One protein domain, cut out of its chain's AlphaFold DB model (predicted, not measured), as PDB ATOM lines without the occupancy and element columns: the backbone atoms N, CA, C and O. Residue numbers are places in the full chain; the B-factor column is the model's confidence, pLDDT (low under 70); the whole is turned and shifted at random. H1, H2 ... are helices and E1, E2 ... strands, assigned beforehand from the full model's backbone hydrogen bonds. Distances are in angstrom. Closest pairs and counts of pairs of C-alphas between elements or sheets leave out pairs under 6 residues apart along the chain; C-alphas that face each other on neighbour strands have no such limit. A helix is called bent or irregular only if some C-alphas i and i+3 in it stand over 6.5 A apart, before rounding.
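What this domain is: This is residues 5 to 134 of the 134 residues of an uncharacterized protein of Promicromonospora citrea (UniProt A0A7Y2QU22). Two helical hairpins, H1 with H2 and H3 with H4, pack crosswise on each other, H1 crossing H3 and H4 at the core while H2 lies on the side of H1 away from H4. A small two-stranded antiparallel ribbon, E1 beside E2, lies away from the core, and each of its strands leads directly into a hairpin, E1 into H1 and E2 into H3. The printed part has 130 residues with four named helices and two named strands, in the order E1, H1, H2, E2, H3, H4, and its class is mostly helix. The whole is compact, with a radius of gyration of the C-alphas of 15.1 A and spans of 40 by 36 by 29 A.

Where its parts are: Find C-alpha 5 at (17.693, 269.359, 33.547), where E1 begins; it covers residues 5 to 10. Its partner E2 covers residues 73 to 78. H1, residues 11 to 30, is 27.9 A long, and H2, residues 37 to 56, is 28.9 A. Look for C-alpha 80 at (18.665, 278.103, 33.163); from there H3 runs 34.7 A to residue 103. H4, residues 106 to 132, is the longest helix at 39.8 A and ends at C-alpha 132 at (11.652, 274.608, 38.484). It is irregular: C-alphas 107 and 110 are 7.1 A apart.

How they stand to each other: Start at the sheet, where E1 and E2 are antiparallel at 145 degrees; N 7 and O 76 are 2.9 A apart and N 74 and O 9 2.8 A, within hydrogen-bond range. The closest C-alphas of E2 and H2 are those of Phe 74 and Leu 53, 7.0 A apart. Next look at H1, the hub, which touches three helices. H1 and H2 touch at Val 25 and Val 40, whose C-alphas are 5.5 A apart; this helical hairpin has a shallow tilt of 30 degrees, opposite ways. With residues 17 to 24 alone H1 touches H3, about perpendicular at 81 degrees, the closest C-alphas being Val 20 and Cys 90 at 6.4 A. With residues 13 to 17 alone it touches H4, about perpendicular at 77 degrees, closest at the C-alphas of Val 13 and Ala 122, 5.3 A apart. H3 and H4, the other helical hairpin, touch at a shallow tilt of 20 degrees, opposite ways, with the C-alphas of Ser 97 and Ala 116 5.4 A apart. H2 and H3 are near each other, while H2 and H4 are apart. Every O i to N i+4 pair is within hydrogen-bond range in H1, H2 and H3, and 21 of 23 in H4.

The domain as a whole: The C-alphas farthest apart, those of Ser 5 and His 106, are 43.0 A from each other. The printed part has no cut. Look at residues 57 to 72 for the long link, from H2 to E2. Confidence is under 70 at residues 5 to 6 and 32 to 35; the mean pLDDT of the printed part is 91.2.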
ATOM      1  N   SER A   5      18.780 270.303  33.285       66.38
ATOM      2  CA  SER A   5      17.693 269.359  33.547       66.38
ATOM      3  C   SER A   5      17.101 268.917  32.210       66.38
ATOM      4  O   SER A   5      16.773 269.777  31.381       66.38
ATOM      5  N   PRO A   6      16.964 267.601  31.950       69.31
ATOM      6  CA  PRO A   6      16.261 267.142  30.764       69.31
ATOM      7  C   PRO A   6      14.826 267.640  30.862       69.31
ATOM      8  O   PRO A   6      14.115 267.306  31.810       69.31
ATOM      9  N   THR A   7      14.417 268.482  29.913       79.25
ATOM     10  CA  THR A   7      13.066 269.023  29.922       79.25
ATOM     11  C   THR A   7      12.250 268.449  28.787       79.25
ATOM     12  O   THR A   7      12.662 268.472  27.625       79.25
ATOM     13  N   ARG A   8      11.072 267.935  29.139       85.81
ATOM     14  CA  ARG A   8      10.157 267.319  28.189       85.81
ATOM     15  C   ARG A   8       9.213 268.366  27.614       85.81
ATOM     16  O   ARG A   8       8.419 268.964  28.333       85.81
ATOM     17  N   LEU A   9       9.290 268.557  26.306       90.69
ATOM     18  CA  LEU A   9       8.468 269.483  25.529       90.69
ATOM     19  C   LEU A   9       7.701 268.701  24.464       90.69
ATOM     20  O   LEU A   9       8.166 267.661  24.007       90.69
ATOM     21  N   THR A  10       6.547 269.190  24.021       94.88
ATOM     22  CA  THR A  10       5.924 268.637  22.810       94.88
ATOM     23  C   THR A  10       6.543 269.253  21.561       94.88
ATOM     24  O   THR A  10       7.020 270.393  21.583       94.88
ATOM     25  N   VAL A  11       6.493 268.538  20.435       95.00
ATOM     26  CA  VAL A  11       6.886 269.079  19.125       95.00
ATOM     27  C   VAL A  11       6.064 270.322  18.796       95.00
ATOM     28  O   VAL A  11       6.596 271.280  18.249       95.00
ATOM     29  N   GLY A  12       4.784 270.353  19.173       95.06
ATOM     30  CA  GLY A  12       3.913 271.511  19.002       95.06
ATOM     31  C   GLY A  12       4.451 272.769  19.680       95.06
ATOM     32  O   GLY A  12       4.504 273.815  19.034       95.06
ATOM     33  N   VAL A  13       4.904 272.662  20.933       95.62
ATOM     34  CA  VAL A  13       5.546 273.778  21.647       95.62
ATOM     35  C   VAL A  13       6.883 274.132  21.006       95.62
ATOM     36  O   VAL A  13       7.165 275.307  20.783       95.62
ATOM     37  N   TRP A  14       7.695 273.132  20.658       95.69
ATOM     38  CA  TRP A  14       8.984 273.388  20.023       95.69
ATOM     39  C   TRP A  14       8.849 274.108  18.675       95.69
ATOM     40  O   TRP A  14       9.641 274.991  18.386       95.69
ATOM     41  N   LEU A  15       7.831 273.799  17.870       95.62
ATOM     42  CA  LEU A  15       7.576 274.486  16.599       95.62
ATOM     43  C   LEU A  15       7.290 275.979  16.782       95.62
ATOM     44  O   LEU A  15       7.710 276.788  15.959       95.62
ATOM     45  N   VAL A  16       6.596 276.349  17.861       96.75
ATOM     46  CA  VAL A  16       6.391 277.759  18.221       96.75
ATOM     47  C   VAL A  16       7.734 278.402  18.561       96.75
ATOM     48  O   VAL A  16       8.064 279.458  18.029       96.75
ATOM     49  N   VAL A  17       8.533 277.738  19.399       96.81
ATOM     50  CA  VAL A  17       9.872 278.205  19.781       96.81
ATOM     51  C   VAL A  17      10.790 278.346  18.560       96.81
ATOM     52  O   VAL A  17      11.441 279.376  18.415       96.81
ATOM     53  N   ASP A  18      10.820 277.366  17.653       96.81
ATOM     54  CA  ASP A  18      11.625 277.410  16.425       96.81
ATOM     55  C   ASP A  18      11.218 278.584  15.532       96.81
ATOM     56  O   ASP A  18      12.093 279.300  15.054       96.81
ATOM     57  N   GLY A  19       9.914 278.835  15.370       96.50
ATOM     58  CA  GLY A  19       9.411 279.987  14.620       96.50
ATOM     59  C   GLY A  19       9.800 281.326  15.251       96.50
ATOM     60  O   GLY A  19      10.217 282.246  14.549       96.50
ATOM     61  N   VAL A  20       9.745 281.433  16.583       97.00
ATOM     62  CA  VAL A  20      10.226 282.621  17.310       97.00
ATOM     63  C   VAL A  20      11.722 282.838  17.075       97.00
ATOM     64  O   VAL A  20      12.142 283.961  16.802       97.00
ATOM     65  N   LEU A  21      12.528 281.777  17.142       96.56
ATOM     66  CA  LEU A  21      13.969 281.853  16.906       96.56
ATOM     67  C   LEU A  21      14.308 282.164  15.442       96.56
ATOM     68  O   LEU A  21      15.274 282.878  15.188       96.56
ATOM     69  N   ASP A  22      13.547 281.646  14.478       95.81
ATOM     70  CA  ASP A  22      13.720 281.951  13.053       95.81
ATOM     71  C   ASP A  22      13.451 283.431  12.766       95.81
ATOM     72  O   ASP A  22      14.287 284.109  12.167       95.81
ATOM     73  N   ASN A  23      12.343 283.957  13.298       92.69
ATOM     74  CA  ASN A  23      12.006 285.376  13.210       92.69
ATOM     75  C   ASN A  23      13.066 286.254  13.885       92.69
ATOM     76  O   ASN A  23      13.416 287.306  13.355       92.69
ATOM     77  N   GLU A  24      13.608 285.820  15.024       91.50
ATOM     78  CA  GLU A  24      14.676 286.545  15.712       91.50
ATOM     79  C   GLU A  24      15.969 286.573  14.889       91.50
ATOM     80  O   GLU A  24      16.584 287.626  14.739       91.50
ATOM     81  N   VAL A  25      16.361 285.443  14.292       92.19
ATOM     82  CA  VAL A  25      17.509 285.382  13.376       92.19
ATOM     83  C   VAL A  25      17.292 286.306  12.181       92.19
ATOM     84  O   VAL A  25      18.215 287.023  11.798       92.19
ATOM     85  N   HIS A  26      16.088 286.311  11.602       90.88
ATOM     86  CA  HIS A  26      15.751 287.196  10.492       90.88
ATOM     87  C   HIS A  26      15.871 288.672  10.896       90.88
ATOM     88  O   HIS A  26      16.599 289.423  10.248       90.88
ATOM     89  N   ARG A  27      15.244 289.065  12.013       88.12
ATOM     90  CA  ARG A  27      15.286 290.429  12.559       88.12
ATOM     91  C   ARG A  27      16.717 290.891  12.833       88.12
ATOM     92  O   ARG A  27      17.091 291.993  12.448       88.12
ATOM     93  N   LEU A  28      17.531 290.055  13.479       86.50
ATOM     94  CA  LEU A  28      18.922 290.387  13.800       86.50
ATOM     95  C   LEU A  28      19.784 290.580  12.545       86.50
ATOM     96  O   LEU A  28      20.666 291.428  12.550       86.50
ATOM     97  N   ILE A  29      19.537 289.818  11.476       87.31
ATOM     98  CA  ILE A  29      20.304 289.919  10.224       87.31
ATOM     99  C   ILE A  29      19.860 291.111   9.369       87.31
ATOM    100  O   ILE A  29      20.707 291.743   8.741       87.31
ATOM    101  N   HIS A  30      18.555 291.391   9.304       82.88
ATOM    102  CA  HIS A  30      17.990 292.325   8.323       82.88
ATOM    103  C   HIS A  30      17.613 293.695   8.894       82.88
ATOM    104  O   HIS A  30      17.763 294.691   8.190       82.88
ATOM    105  N   ASP A  31      17.187 293.761  10.156       75.94
ATOM    106  CA  ASP A  31      16.664 294.990  10.772       75.94
ATOM    107  C   ASP A  31      17.662 295.637  11.756       75.94
ATOM    108  O   ASP A  31      17.388 296.687  12.342       75.94
ATOM    109  N   GLY A  32      18.817 295.001  11.991       61.81
ATOM    110  CA  GLY A  32      19.791 295.411  13.002       61.81
ATOM    111  C   GLY A  32      20.751 296.513  12.543       61.81
ATOM    112  O   GLY A  32      21.537 296.312  11.621       61.81
ATOM    113  N   HIS A  33      20.759 297.647  13.254       55.06
ATOM    114  CA  HIS A  33      21.806 298.681  13.157       55.06
ATOM    115  C   HIS A  33      23.083 298.351  13.958       55.06
ATOM    116  O   HIS A  33      24.098 299.007  13.754       55.06
ATOM    117  N   ASP A  34      23.059 297.313  14.799       59.91
ATOM    118  CA  ASP A  34      24.225 296.709  15.452       59.91
ATOM    119  C   ASP A  34      23.988 295.196  15.533       59.91
ATOM    120  O   ASP A  34      23.133 294.711  16.275       59.91
ATOM    121  N   LEU A  35      24.698 294.447  14.692       66.31
ATOM    122  CA  LEU A  35      24.565 293.000  14.570       66.31
ATOM    123  C   LEU A  35      25.327 292.334  15.720       66.31
ATOM    124  O   LEU A  35      26.540 292.131  15.629       66.31
ATOM    125  N   ASP A  36      24.631 291.965  16.798       79.75
ATOM    126  CA  ASP A  36      25.218 291.066  17.790       79.75
ATOM    127  C   ASP A  36      25.274 289.647  17.206       79.75
ATOM    128  O   ASP A  36      24.340 288.843  17.293       79.75
ATOM    129  N   ALA A  37      26.403 289.338  16.568       82.12
ATOM    130  CA  ALA A  37      26.656 288.035  15.967       82.12
ATOM    131  C   ALA A  37      26.514 286.882  16.980       82.12
ATOM    132  O   ALA A  37      26.197 285.758  16.578       82.12
ATOM    133  N   SER A  38      26.714 287.141  18.277       87.81
ATOM    134  CA  SER A  38      26.582 286.122  19.316       87.81
ATOM    135  C   SER A  38      25.124 285.693  19.524       87.81
ATOM    136  O   SER A  38      24.865 284.496  19.676       87.81
ATOM    137  N   GLU A  39      24.159 286.611  19.410       88.69
ATOM    138  CA  GLU A  39      22.730 286.284  19.501       88.69
ATOM    139  C   GLU A  39      22.259 285.456  18.301       88.69
ATOM    140  O   GLU A  39      21.543 284.466  18.470       88.69
ATOM    141  N   VAL A  40      22.723 285.789  17.091       90.56
ATOM    142  CA  VAL A  40      22.419 285.009  15.879       90.56
ATOM    143  C   VAL A  40      22.963 283.585  16.000       90.56
ATOM    144  O   VAL A  40      22.258 282.621  15.683       90.56
ATOM    145  N   VAL A  41      24.207 283.434  16.466       93.44
ATOM    146  CA  VAL A  41      24.825 282.118  16.693       93.44
ATOM    147  C   VAL A  41      24.038 281.331  17.739       93.44
ATOM    148  O   VAL A  41      23.731 280.160  17.505       93.44
ATOM    149  N   ARG A  42      23.651 281.969  18.849       93.31
ATOM    150  CA  ARG A  42      22.855 281.338  19.906       93.31
ATOM    151  C   ARG A  42      21.511 280.834  19.382       93.31
ATOM    152  O   ARG A  42      21.189 279.660  19.569       93.31
ATOM    153  N   ALA A  43      20.752 281.683  18.688       94.06
ATOM    154  CA  ALA A  43      19.445 281.320  18.144       94.06
ATOM    155  C   ALA A  43      19.553 280.173  17.127       94.06
ATOM    156  O   ALA A  43      18.839 279.175  17.237       94.06
ATOM    157  N   ARG A  44      20.503 280.250  16.184       95.44
ATOM    158  CA  ARG A  44      20.758 279.170  15.212       95.44
ATOM    159  C   ARG A  44      21.169 277.864  15.886       95.44
ATOM    160  O   ARG A  44      20.693 276.806  15.480       95.44
ATOM    161  N   GLY A  45      22.016 277.933  16.912       95.94
ATOM    162  CA  GLY A  45      22.442 276.769  17.686       95.94
ATOM    163  C   GLY A  45      21.262 276.053  18.340       95.94
ATOM    164  O   GLY A  45      21.130 274.839  18.211       95.94
ATOM    165  N   LEU A  46      20.348 276.796  18.967       95.62
ATOM    166  CA  LEU A  46      19.148 276.216  19.580       95.62
ATOM    167  C   LEU A  46      18.230 275.555  18.550       95.62
ATOM    168  O   LEU A  46      17.776 274.432  18.767       95.62
ATOM    169  N   ARG A  47      18.020 276.198  17.397       96.00
ATOM    170  CA  ARG A  47      17.246 275.606  16.297       96.00
ATOM    171  C   ARG A  47      17.870 274.311  15.784       96.00
ATOM    172  O   ARG A  47      17.166 273.322  15.589       96.00
ATOM    173  N   ALA A  48      19.192 274.290  15.609       95.50
ATOM    174  CA  ALA A  48      19.914 273.105  15.153       95.50
ATOM    175  C   ALA A  48      19.691 271.899  16.083       95.50
ATOM    176  O   ALA A  48      19.428 270.804  15.588       95.50
ATOM    177  N   ARG A  49      19.684 272.116  17.407       94.06
ATOM    178  CA  ARG A  49      19.385 271.069  18.405       94.06
ATOM    179  C   ARG A  49      17.984 270.481  18.227       94.06
ATOM    180  O   ARG A  49      17.813 269.266  18.254       94.06
ATOM    181  N   GLY A  50      16.980 271.321  17.979       93.50
ATOM    182  CA  GLY A  50      15.626 270.854  17.671       93.50
ATOM    183  C   GLY A  50      15.568 269.993  16.408       93.50
ATOM    184  O   GLY A  50      14.950 268.928  16.390       93.50
ATOM    185  N   TRP A  51      16.259 270.421  15.352       93.75
ATOM    186  CA  TRP A  51      16.347 269.659  14.106       93.75
ATOM    187  C   TRP A  51      17.117 268.342  14.255       93.75
ATOM    188  O   TRP A  51      16.795 267.371  13.571       93.75
ATOM    189  N   GLU A  52      18.113 268.275  15.136       94.38
ATOM    190  CA  GLU A  52      18.788 267.023  15.498       94.38
ATOM    191  C   GLU A  52      17.819 266.030  16.143       94.38
ATOM    192  O   GLU A  52      17.732 264.886  15.687       94.38
ATOM    193  N   LEU A  53      17.022 266.482  17.116       92.44
ATOM    194  CA  LEU A  53      15.984 265.658  17.746       92.44
ATOM    195  C   LEU A  53      14.936 265.191  16.729       92.44
ATOM    196  O   LEU A  53      14.567 264.019  16.707       92.44
ATOM    197  N   CYS A  54      14.515 266.077  15.823       93.75
ATOM    198  CA  CYS A  54      13.621 265.737  14.717       93.75
ATOM    199  C   CYS A  54      14.186 264.613  13.838       93.75
ATOM    200  O   CYS A  54      13.477 263.654  13.526       93.75
ATOM    201  N   ARG A  55      15.472 264.690  13.463       94.06
ATOM    202  CA  ARG A  55      16.125 263.665  12.633       94.06
ATOM    203  C   ARG A  55      16.149 262.293  13.302       94.06
ATOM    204  O   ARG A  55      15.982 261.298  12.596       94.06
ATOM    205  N   ALA A  56      16.337 262.259  14.619       93.50
ATOM    206  CA  ALA A  56      16.405 261.034  15.411       93.50
ATOM    207  C   ALA A  56      15.027 260.451  15.786       93.50
ATOM    208  O   ALA A  56      14.944 259.294  16.193       93.50
ATOM    209  N   HIS A  57      13.946 261.223  15.663       95.00
ATOM    210  CA  HIS A  57      12.626 260.805  16.129       95.00
ATOM    211  C   HIS A  57      12.011 259.702  15.237       95.00
ATOM    212  O   HIS A  57      11.994 259.845  14.012       95.00
ATOM    213  N   PRO A  58      11.417 258.628  15.804       95.00
ATOM    214  CA  PRO A  58      10.884 257.502  15.023       95.00
ATOM    215  C   PRO A  58       9.716 257.895  14.112       95.00
ATOM    216  O   PRO A  58       9.566 257.350  13.025       95.00
ATOM    217  N   ARG A  59       8.917 258.873  14.545       95.94
ATOM    218  CA  ARG A  59       7.768 259.416  13.795       95.94
ATOM    219  C   ARG A  59       8.116 260.621  12.911       95.94
ATOM    220  O   ARG A  59       7.263 261.469  12.656       95.94
ATOM    221  N   ARG A  60       9.388 260.797  12.538       95.12
ATOM    222  CA  ARG A  60       9.823 261.925  11.696       95.12
ATOM    223  C   ARG A  60       9.042 261.937  10.377       95.12
ATOM    224  O   ARG A  60       8.924 260.905   9.727       95.12
ATOM    225  N   GLY A  61       8.574 263.109   9.956       95.19
ATOM    226  CA  GLY A  61       7.869 263.291   8.685       95.19
ATOM    227  C   GLY A  61       6.357 263.059   8.731       95.19
ATOM    228  O   GLY A  61       5.690 263.348   7.744       95.19
ATOM    229  N   GLU A  62       5.802 262.592   9.852       96.81
ATOM    230  CA  GLU A  62       4.347 262.435  10.023       96.81
ATOM    231  C   GLU A  62       3.633 263.759  10.375       96.81
ATOM    232  O   GLU A  62       2.405 263.812  10.407       96.81
ATOM    233  N   GLY A  63       4.386 264.818  10.678       94.62
ATOM    234  CA  GLY A  63       3.889 266.131  11.082       94.62
ATOM    235  C   GLY A  63       4.237 267.263  10.102       94.62
ATOM    236  O   GLY A  63       4.676 267.032   8.972       94.62
ATOM    237  N   PRO A  64       4.019 268.526  10.511       91.69
ATOM    238  CA  PRO A  64       4.189 269.684   9.635       91.69
ATOM    239  C   PRO A  64       5.657 269.882   9.243       91.69
ATOM    240  O   PRO A  64       6.546 269.761  10.078       91.69
ATOM    241  N   VAL A  65       5.916 270.230   7.978       87.50
ATOM    242  CA  VAL A  65       7.261 270.599   7.477       87.50
ATOM    243  C   VAL A  65       8.329 269.524   7.777       87.50
ATOM    244  O   VAL A  65       9.493 269.820   8.023       87.50
ATOM    245  N   GLY A  66       7.932 268.248   7.792       90.62
ATOM    246  CA  GLY A  66       8.841 267.125   8.043       90.62
ATOM    247  C   GLY A  66       9.130 266.834   9.522       90.62
ATOM    248  O   GLY A  66       9.857 265.882   9.814       90.62
ATOM    249  N   TRP A  67       8.551 267.599  10.452       94.94
ATOM    250  CA  TRP A  67       8.625 267.319  11.888       94.94
ATOM    251  C   TRP A  67       7.808 266.079  12.267       94.94
ATOM    252  O   TRP A  67       6.975 265.618  11.484       94.94
ATOM    253  N   PRO A  68       8.015 265.512  13.465       96.75
ATOM    254  CA  PRO A  68       7.059 264.575  14.028       96.75
ATOM    255  C   PRO A  68       5.707 265.251  14.326       96.75
ATOM    256  O   PRO A  68       5.586 266.479  14.258       96.75
ATOM    257  N   PRO A  69       4.669 264.471  14.663       97.19
ATOM    258  CA  PRO A  69       3.357 265.003  15.021       97.19
ATOM    259  C   PRO A  69       3.437 265.952  16.219       97.19
ATOM    260  O   PRO A  69       4.278 265.780  17.098       97.19
ATOM    261  N   ARG A  70       2.570 266.971  16.255       95.31
ATOM    262  CA  ARG A  70       2.632 268.059  17.254       95.31
ATOM    263  C   ARG A  70       2.500 267.570  18.702       95.31
ATOM    264  O   ARG A  70       2.996 268.233  19.605       95.31
ATOM    265  N   ASP A  71       1.835 266.444  18.913       95.94
ATOM    266  CA  ASP A  71       1.637 265.786  20.206       95.94
ATOM    267  C   ASP A  71       2.818 264.895  20.628       95.94
ATOM    268  O   ASP A  71       2.901 264.499  21.791       95.94
ATOM    269  N   ALA A  72       3.750 264.588  19.719       95.75
ATOM    270  CA  ALA A  72       4.967 263.863  20.059       95.75
ATOM    271  C   ALA A  72       5.831 264.677  21.035       95.75
ATOM    272  O   ALA A  72       5.762 265.907  21.072       95.75
ATOM    273  N   ALA A  73       6.652 263.989  21.825       92.56
ATOM    274  CA  ALA A  73       7.508 264.612  22.825       92.56
ATOM    275  C   ALA A  73       8.975 264.647  22.378       92.56
ATOM    276  O   ALA A  73       9.460 263.728  21.721       92.56
ATOM    277  N   PHE A  74       9.673 265.692  22.806       83.94
ATOM    278  CA  PHE A  74      11.117 265.832  22.773       83.94
ATOM    279  C   PHE A  74      11.651 265.982  24.186       83.94
ATOM    280  O   PHE A  74      11.106 266.746  24.983       83.94
ATOM    281  N   ASP A  75      12.757 265.300  24.449       87.75
ATOM    282  CA  ASP A  75      13.579 265.547  25.621       87.75
ATOM    283  C   ASP A  75      14.727 266.457  25.182       87.75
ATOM    284  O   ASP A  75      15.588 266.068  24.390       87.75
ATOM    285  N   LEU A  76      14.694 267.706  25.643       86.31
ATOM    286  CA  LEU A  76      15.703 268.708  25.331       86.31
ATOM    287  C   LEU A  76      16.349 269.183  26.628       86.31
ATOM    288  O   LEU A  76      15.684 269.661  27.545       86.31
ATOM    289  N   GLU A  77      17.668 269.059  26.701       88.06
ATOM    290  CA  GLU A  77      18.426 269.552  27.847       88.06
ATOM    291  C   GLU A  77      18.612 271.064  27.738       88.06
ATOM    292  O   GLU A  77      19.298 271.563  26.842       88.06
ATOM    293  N   LEU A  78      18.002 271.810  28.647       89.56
ATOM    294  CA  LEU A  78      18.103 273.262  28.677       89.56
ATOM    295  C   LEU A  78      18.705 273.682  30.012       89.56
ATOM    296  O   LEU A  78      18.253 273.249  31.070       89.56
ATOM    297  N   ASP A  79      19.739 274.516  29.959       91.06
ATOM    298  CA  ASP A  79      20.211 275.221  31.147       91.06
ATOM    299  C   ASP A  79      19.308 276.430  31.453       91.06
ATOM    300  O   ASP A  79      18.512 276.890  30.626       91.06
ATOM    301  N   VAL A  80      19.447 276.960  32.670       91.12
ATOM    302  CA  VAL A  80      18.665 278.103  33.163       91.12
ATOM    303  C   VAL A  80      18.816 279.337  32.269       91.12
ATOM    304  O   VAL A  80      17.847 280.060  32.036       91.12
ATOM    305  N   GLU A  81      20.016 279.595  31.748       92.62
ATOM    306  CA  GLU A  81      20.272 280.763  30.900       92.62
ATOM    307  C   GLU A  81      19.560 280.651  29.553       92.62
ATOM    308  O   GLU A  81      19.042 281.640  29.030       92.62
ATOM    309  N   THR A  82      19.510 279.447  28.990       93.62
ATOM    310  CA  THR A  82      18.780 279.132  27.767       93.62
ATOM    311  C   THR A  82      17.281 279.230  27.994       93.62
ATOM    312  O   THR A  82      16.596 279.844  27.181       93.62
ATOM    313  N   LEU A  83      16.766 278.709  29.112       93.56
ATOM    314  CA  LEU A  83      15.355 278.864  29.470       93.56
ATOM    315  C   LEU A  83      14.966 280.338  29.592       93.56
ATOM    316  O   LEU A  83      13.982 280.757  28.987       93.56
ATOM    317  N   ARG A  84      15.767 281.145  30.296       94.62
ATOM    318  CA  ARG A  84      15.555 282.598  30.402       94.62
ATOM    319  C   ARG A  84      15.516 283.271  29.035       94.62
ATOM    320  O   ARG A  84      14.572 283.999  28.746       94.62
ATOM    321  N   TYR A  85      16.482 282.962  28.175       95.00
ATOM    322  CA  TYR A  85      16.520 283.493  26.816       95.00
ATOM    323  C   TYR A  85      15.268 283.127  26.006       95.00
ATOM    324  O   TYR A  85      14.650 283.997  25.394       95.00
ATOM    325  N   LEU A  86      14.841 281.861  26.039       95.94
ATOM    326  CA  LEU A  86      13.634 281.414  25.342       95.94
ATOM    327  C   LEU A  86      12.368 282.087  25.891       95.94
ATOM    328  O   LEU A  86      11.515 282.497  25.104       95.94
ATOM    329  N   VAL A  87      12.260 282.250  27.215       97.25
ATOM    330  CA  VAL A  87      11.160 282.983  27.862       97.25
ATOM    331  C   VAL A  87      11.108 284.425  27.366       97.25
ATOM    332  O   VAL A  87      10.039 284.898  26.988       97.25
ATOM    333  N   GLU A  88      12.243 285.124  27.335       96.69
ATOM    334  CA  GLU A  88      12.309 286.512  26.874       96.69
ATOM    335  C   GLU A  88      11.905 286.650  25.405       96.69
ATOM    336  O   GLU A  88      11.071 287.496  25.072       96.69
ATOM    337  N   ARG A  89      12.446 285.800  24.522       96.44
ATOM    338  CA  ARG A  89      12.117 285.844  23.089       96.44
ATOM    339  C   ARG A  89      10.651 285.489  22.829       96.44
ATOM    340  O   ARG A  89       9.990 286.185  22.061       96.44
ATOM    341  N   CYS A  90      10.108 284.473  23.502       97.69
ATOM    342  CA  CYS A  90       8.692 284.113  23.366       97.69
ATOM    343  C   CYS A  90       7.761 285.186  23.950       97.69
ATOM    344  O   CYS A  90       6.694 285.431  23.393       97.69
ATOM    345  N   ALA A  91       8.152 285.864  25.034       97.81
ATOM    346  CA  ALA A  91       7.389 286.984  25.585       97.81
ATOM    347  C   ALA A  91       7.350 288.180  24.624       97.81
ATOM    348  O   ALA A  91       6.288 288.773  24.420       97.81
ATOM    349  N   TRP A  92       8.481 288.506  23.996       95.44
ATOM    350  CA  TRP A  92       8.527 289.532  22.958       95.44
ATOM    351  C   TRP A  92       7.656 289.153  21.752       95.44
ATOM    352  O   TRP A  92       6.828 289.955  21.319       95.44
ATOM    353  N   ALA A  93       7.773 287.917  21.259       96.00
ATOM    354  CA  ALA A  93       6.977 287.433  20.134       96.00
ATOM    355  C   ALA A  93       5.471 287.435  20.437       96.00
ATOM    356  O   ALA A  93       4.673 287.820  19.579       96.00
ATOM    357  N   LEU A  94       5.072 287.077  21.663       97.25
ATOM    358  CA  LEU A  94       3.682 287.185  22.107       97.25
ATOM    359  C   LEU A  94       3.201 288.640  22.061       97.25
ATOM    360  O   LEU A  94       2.147 288.907  21.495       97.25
ATOM    361  N   SER A  95       3.993 289.587  22.576       97.12
ATOM    362  CA  SER A  95       3.647 291.014  22.530       97.12
ATOM    363  C   SER A  95       3.490 291.531  21.096       97.12
ATOM    364  O   SER A  95       2.589 292.322  20.808       97.12
ATOM    365  N   VAL A  96       4.345 291.087  20.170       94.44
ATOM    366  CA  VAL A  96       4.203 291.405  18.741       94.44
ATOM    367  C   VAL A  96       2.909 290.810  18.188       94.44
ATOM    368  O   VAL A  96       2.134 291.538  17.574       94.44
ATOM    369  N   SER A  97       2.646 289.533  18.460       93.88
ATOM    370  CA  SER A  97       1.451 288.825  17.983       93.88
ATOM    371  C   SER A  97       0.161 289.479  18.484       93.88
ATOM    372  O   SER A  97      -0.756 289.701  17.705       93.88
ATOM    373  N   GLU A  98       0.102 289.883  19.754       95.00
ATOM    374  CA  GLU A  98      -1.061 290.573  20.329       95.00
ATOM    375  C   GLU A  98      -1.302 291.949  19.689       95.00
ATOM    376  O   GLU A  98      -2.451 292.330  19.450       95.00
ATOM    377  N   ARG A  99      -0.236 292.683  19.335       95.25
ATOM    378  CA  ARG A  99      -0.368 293.936  18.571       95.25
ATOM    379  C   ARG A  99      -0.869 293.693  17.151       95.25
ATOM    380  O   ARG A  99      -1.675 294.482  16.663       95.25
ATOM    381  N   LEU A 100      -0.414 292.620  16.503       92.06
ATOM    382  CA  LEU A 100      -0.900 292.237  15.179       92.06
ATOM    383  C   LEU A 100      -2.387 291.878  15.232       92.06
ATOM    384  O   LEU A 100      -3.151 292.452  14.462       92.06
ATOM    385  N   VAL A 101      -2.815 291.060  16.203       93.06
ATOM    386  CA  VAL A 101      -4.233 290.703  16.414       93.06
ATOM    387  C   VAL A 101      -5.101 291.954  16.557       93.06
ATOM    388  O   VAL A 101      -6.161 292.060  15.933       93.06
ATOM    389  N   ALA A 102      -4.641 292.924  17.353       93.19
ATOM    390  CA  ALA A 102      -5.346 294.186  17.553       93.19
ATOM    391  C   ALA A 102      -5.450 295.019  16.260       93.19
ATOM    392  O   ALA A 102      -6.461 295.687  16.040       93.19
ATOM    393  N   ALA A 103      -4.427 294.965  15.404       93.81
ATOM    394  CA  ALA A 103      -4.373 295.679  14.130       93.81
ATOM    395  C   ALA A 103      -5.019 294.913  12.957       93.81
ATOM    396  O   ALA A 103      -5.220 295.496  11.890       93.81
ATOM    397  N   ALA A 104      -5.335 293.626  13.123       90.69
ATOM    398  CA  ALA A 104      -5.766 292.781  12.021       90.69
ATOM    399  C   ALA A 104      -7.182 293.090  11.520       90.69
ATOM    400  O   ALA A 104      -8.113 293.241  12.329       90.69
ATOM    401  N   PRO A 105      -7.368 293.075  10.184       90.44
ATOM    402  CA  PRO A 105      -8.675 292.949   9.555       90.44
ATOM    403  C   PRO A 105      -9.443 291.716  10.051       90.44
ATOM    404  O   PRO A 105      -8.860 290.703  10.445       90.44
ATOM    405  N   HIS A 106     -10.774 291.795  10.023       84.38
ATOM    406  CA  HIS A 106     -11.661 290.783  10.610       84.38
ATOM    407  C   HIS A 106     -11.480 289.373  10.020       84.38
ATOM    408  O   HIS A 106     -11.638 288.389  10.735       84.38
ATOM    409  N   ASP A 107     -11.142 289.280   8.734       88.00
ATOM    410  CA  ASP A 107     -10.905 288.043   7.985       88.00
ATOM    411  C   ASP A 107      -9.540 287.395   8.277       88.00
ATOM    412  O   ASP A 107      -9.361 286.207   8.025       88.00
ATOM    413  N   GLN A 108      -8.592 288.142   8.853       84.12
ATOM    414  CA  GLN A 108      -7.253 287.655   9.221       84.12
ATOM    415  C   GLN A 108      -7.081 287.456  10.730       84.12
ATOM    416  O   GLN A 108      -6.158 286.768  11.170       84.12
ATOM    417  N   ARG A 109      -7.979 288.037  11.531       88.69
ATOM    418  CA  ARG A 109      -7.889 288.040  12.992       88.69
ATOM    419  C   ARG A 109      -7.847 286.633  13.594       88.69
ATOM    420  O   ARG A 109      -7.029 286.394  14.471       88.69
ATOM    421  N   GLY A 110      -8.655 285.697  13.088       91.56
ATOM    422  CA  GLY A 110      -8.733 284.344  13.652       91.56
ATOM    423  C   GLY A 110      -7.402 283.579  13.610       91.56
ATOM    424  O   GLY A 110      -7.006 282.982  14.605       91.56
ATOM    425  N   ALA A 111      -6.670 283.652  12.492       89.50
ATOM    426  CA  ALA A 111      -5.363 283.000  12.376       89.50
ATOM    427  C   ALA A 111      -4.332 283.614  13.337       89.50
ATOM    428  O   ALA A 111      -3.568 282.900  13.984       89.50
ATOM    429  N   GLN A 112      -4.348 284.940  13.484       90.94
ATOM    430  CA  GLN A 112      -3.437 285.629  14.394       90.94
ATOM    431  C   GLN A 112      -3.770 285.373  15.870       90.94
ATOM    432  O   GLN A 112      -2.865 285.277  16.699       90.94
ATOM    433  N   GLU A 113      -5.053 285.238  16.210       94.19
ATOM    434  CA  GLU A 113      -5.492 284.848  17.551       94.19
ATOM    435  C   GLU A 113      -5.003 283.437  17.904       94.19
ATOM    436  O   GLU A 113      -4.511 283.225  19.015       94.19
ATOM    437  N   GLU A 114      -5.067 282.495  16.956       94.31
ATOM    438  CA  GLU A 114      -4.535 281.139  17.129       94.31
ATOM    439  C   GLU A 114      -3.012 281.152  17.345       94.31
ATOM    440  O   GLU A 114      -2.506 280.501  18.261       94.31
ATOM    441  N   ASP A 115      -2.270 281.931  16.555       92.12
ATOM    442  CA  ASP A 115      -0.818 282.072  16.713       92.12
ATOM    443  C   ASP A 115      -0.434 282.699  18.059       92.12
ATOM    444  O   ASP A 115       0.465 282.202  18.753       92.12
ATOM    445  N   ALA A 116      -1.150 283.744  18.483       95.62
ATOM    446  CA  ALA A 116      -0.957 284.353  19.793       95.62
ATOM    447  C   ALA A 116      -1.280 283.366  20.929       95.62
ATOM    448  O   ALA A 116      -0.551 283.308  21.920       95.62
ATOM    449  N   ALA A 117      -2.335 282.556  20.789       96.94
ATOM    450  CA  ALA A 117      -2.694 281.527  21.764       96.94
ATOM    451  C   ALA A 117      -1.599 280.460  21.901       96.94
ATOM    452  O   ALA A 117      -1.129 280.215  23.013       96.94
ATOM    453  N   ARG A 118      -1.108 279.912  20.783       95.12
ATOM    454  CA  ARG A 118       0.002 278.944  20.787       95.12
ATOM    455  C   ARG A 118       1.278 279.516  21.400       95.12
ATOM    456  O   ARG A 118       1.956 278.841  22.172       95.12
ATOM    457  N   THR A 119       1.588 280.777  21.099       97.06
ATOM    458  CA  THR A 119       2.743 281.476  21.683       97.06
ATOM    459  C   THR A 119       2.591 281.656  23.192       97.06
ATOM    460  O   THR A 119       3.547 281.456  23.942       97.06
ATOM    461  N   ARG A 120       1.378 281.964  23.664       98.00
ATOM    462  CA  ARG A 120       1.068 282.087  25.093       98.00
ATOM    463  C   ARG A 120       1.224 280.762  25.837       98.00
ATOM    464  O   ARG A 120       1.812 280.752  26.916       98.00
ATOM    465  N   GLU A 121       0.742 279.663  25.264       96.44
ATOM    466  CA  GLU A 121       0.899 278.316  25.830       96.44
ATOM    467  C   GLU A 121       2.374 277.911  25.931       96.44
ATOM    468  O   GLU A 121       2.829 277.495  26.998       96.44
ATOM    469  N   ALA A 122       3.149 278.112  24.859       96.25
ATOM    470  CA  ALA A 122       4.586 277.843  24.857       96.25
ATOM    471  C   ALA A 122       5.323 278.670  25.925       96.25
ATOM    472  O   ALA A 122       6.125 278.133  26.690       96.25
ATOM    473  N   LEU A 123       5.014 279.967  26.028       97.50
ATOM    474  CA  LEU A 123       5.602 280.853  27.032       97.50
ATOM    475  C   LEU A 123       5.262 280.422  28.465       97.50
ATOM    476  O   LEU A 123       6.126 280.482  29.340       97.50
ATOM    477  N   ALA A 124       4.020 280.005  28.720       96.38
ATOM    478  CA  ALA A 124       3.604 279.529  30.036       96.38
ATOM    479  C   ALA A 124       4.402 278.286  30.457       96.38
ATOM    480  O   ALA A 124       4.899 278.238  31.583       96.38
ATOM    481  N   LEU A 125       4.596 277.335  29.538       94.75
ATOM    482  CA  LEU A 125       5.392 276.137  29.798       94.75
ATOM    483  C   LEU A 125       6.867 276.475  30.067       94.75
ATOM    484  O   LEU A 125       7.423 276.033  31.068       94.75
ATOM    485  N   LEU A 126       7.482 277.321  29.235       94.75
ATOM    486  CA  LEU A 126       8.873 277.750  29.428       94.75
ATOM    487  C   LEU A 126       9.087 278.461  30.772       94.75
ATOM    488  O   LEU A 126      10.117 278.271  31.415       94.75
ATOM    489  N   ARG A 127       8.113 279.266  31.219       95.56
ATOM    490  CA  ARG A 127       8.156 279.921  32.535       95.56
ATOM    491  C   ARG A 127       8.084 278.919  33.682       95.56
ATOM    492  O   ARG A 127       8.823 279.089  34.646       95.56
ATOM    493  N   ALA A 128       7.234 277.897  33.576       93.31
ATOM    494  CA  ALA A 128       7.163 276.831  34.574       93.31
ATOM    495  C   ALA A 128       8.504 276.090  34.674       93.31
ATOM    496  O   ALA A 128       9.069 275.986  35.758       93.31
ATOM    497  N   MET A 129       9.085 275.711  33.533       91.50
ATOM    498  CA  MET A 129      10.398 275.058  33.476       91.50
ATOM    499  C   MET A 129      11.512 275.929  34.074       91.50
ATOM    500  O   MET A 129      12.359 275.442  34.817       91.50
ATOM    501  N   ALA A 130      11.516 277.232  33.774       90.69
ATOM    502  CA  ALA A 130      12.494 278.167  34.327       90.69
ATOM    503  C   ALA A 130      12.355 278.338  35.849       90.69
ATOM    504  O   ALA A 130      13.360 278.549  36.521       90.69
ATOM    505  N   ALA A 131      11.131 278.256  36.380       90.31
ATOM    506  CA  ALA A 131      10.862 278.329  37.814       90.31
ATOM    507  C   ALA A 131      11.265 277.048  38.561       90.31
ATOM    508  O   ALA A 131      11.649 277.126  39.718       90.31
ATOM    509  N   GLU A 132      11.200 275.884  37.911       88.38
ATOM    510  CA  GLU A 132      11.652 274.608  38.484       88.38
ATOM    511  C   GLU A 132      13.182 274.458  38.480       88.38
ATOM    512  O   GLU A 132      13.734 273.688  39.266       88.38
ATOM    513  N   ALA A 133      13.874 275.176  37.592       83.12
ATOM    514  CA  ALA A 133      15.322 275.088  37.419       83.12
ATOM    515  C   ALA A 133      16.132 276.097  38.264       83.12
ATOM    516  O   ALA A 133      17.364 276.019  38.259       83.12
ATOM    517  N   GLY A 134      15.477 277.053  38.937       71.38
ATOM    518  CA  GLY A 134      16.100 278.126  39.731       71.38
ATOM    519  C   GLY A 134      15.760 278.050  41.211       71.38
ATOM    520  O   GLY A 134      16.643 278.435  42.010       71.38
TER     521      GLY A 134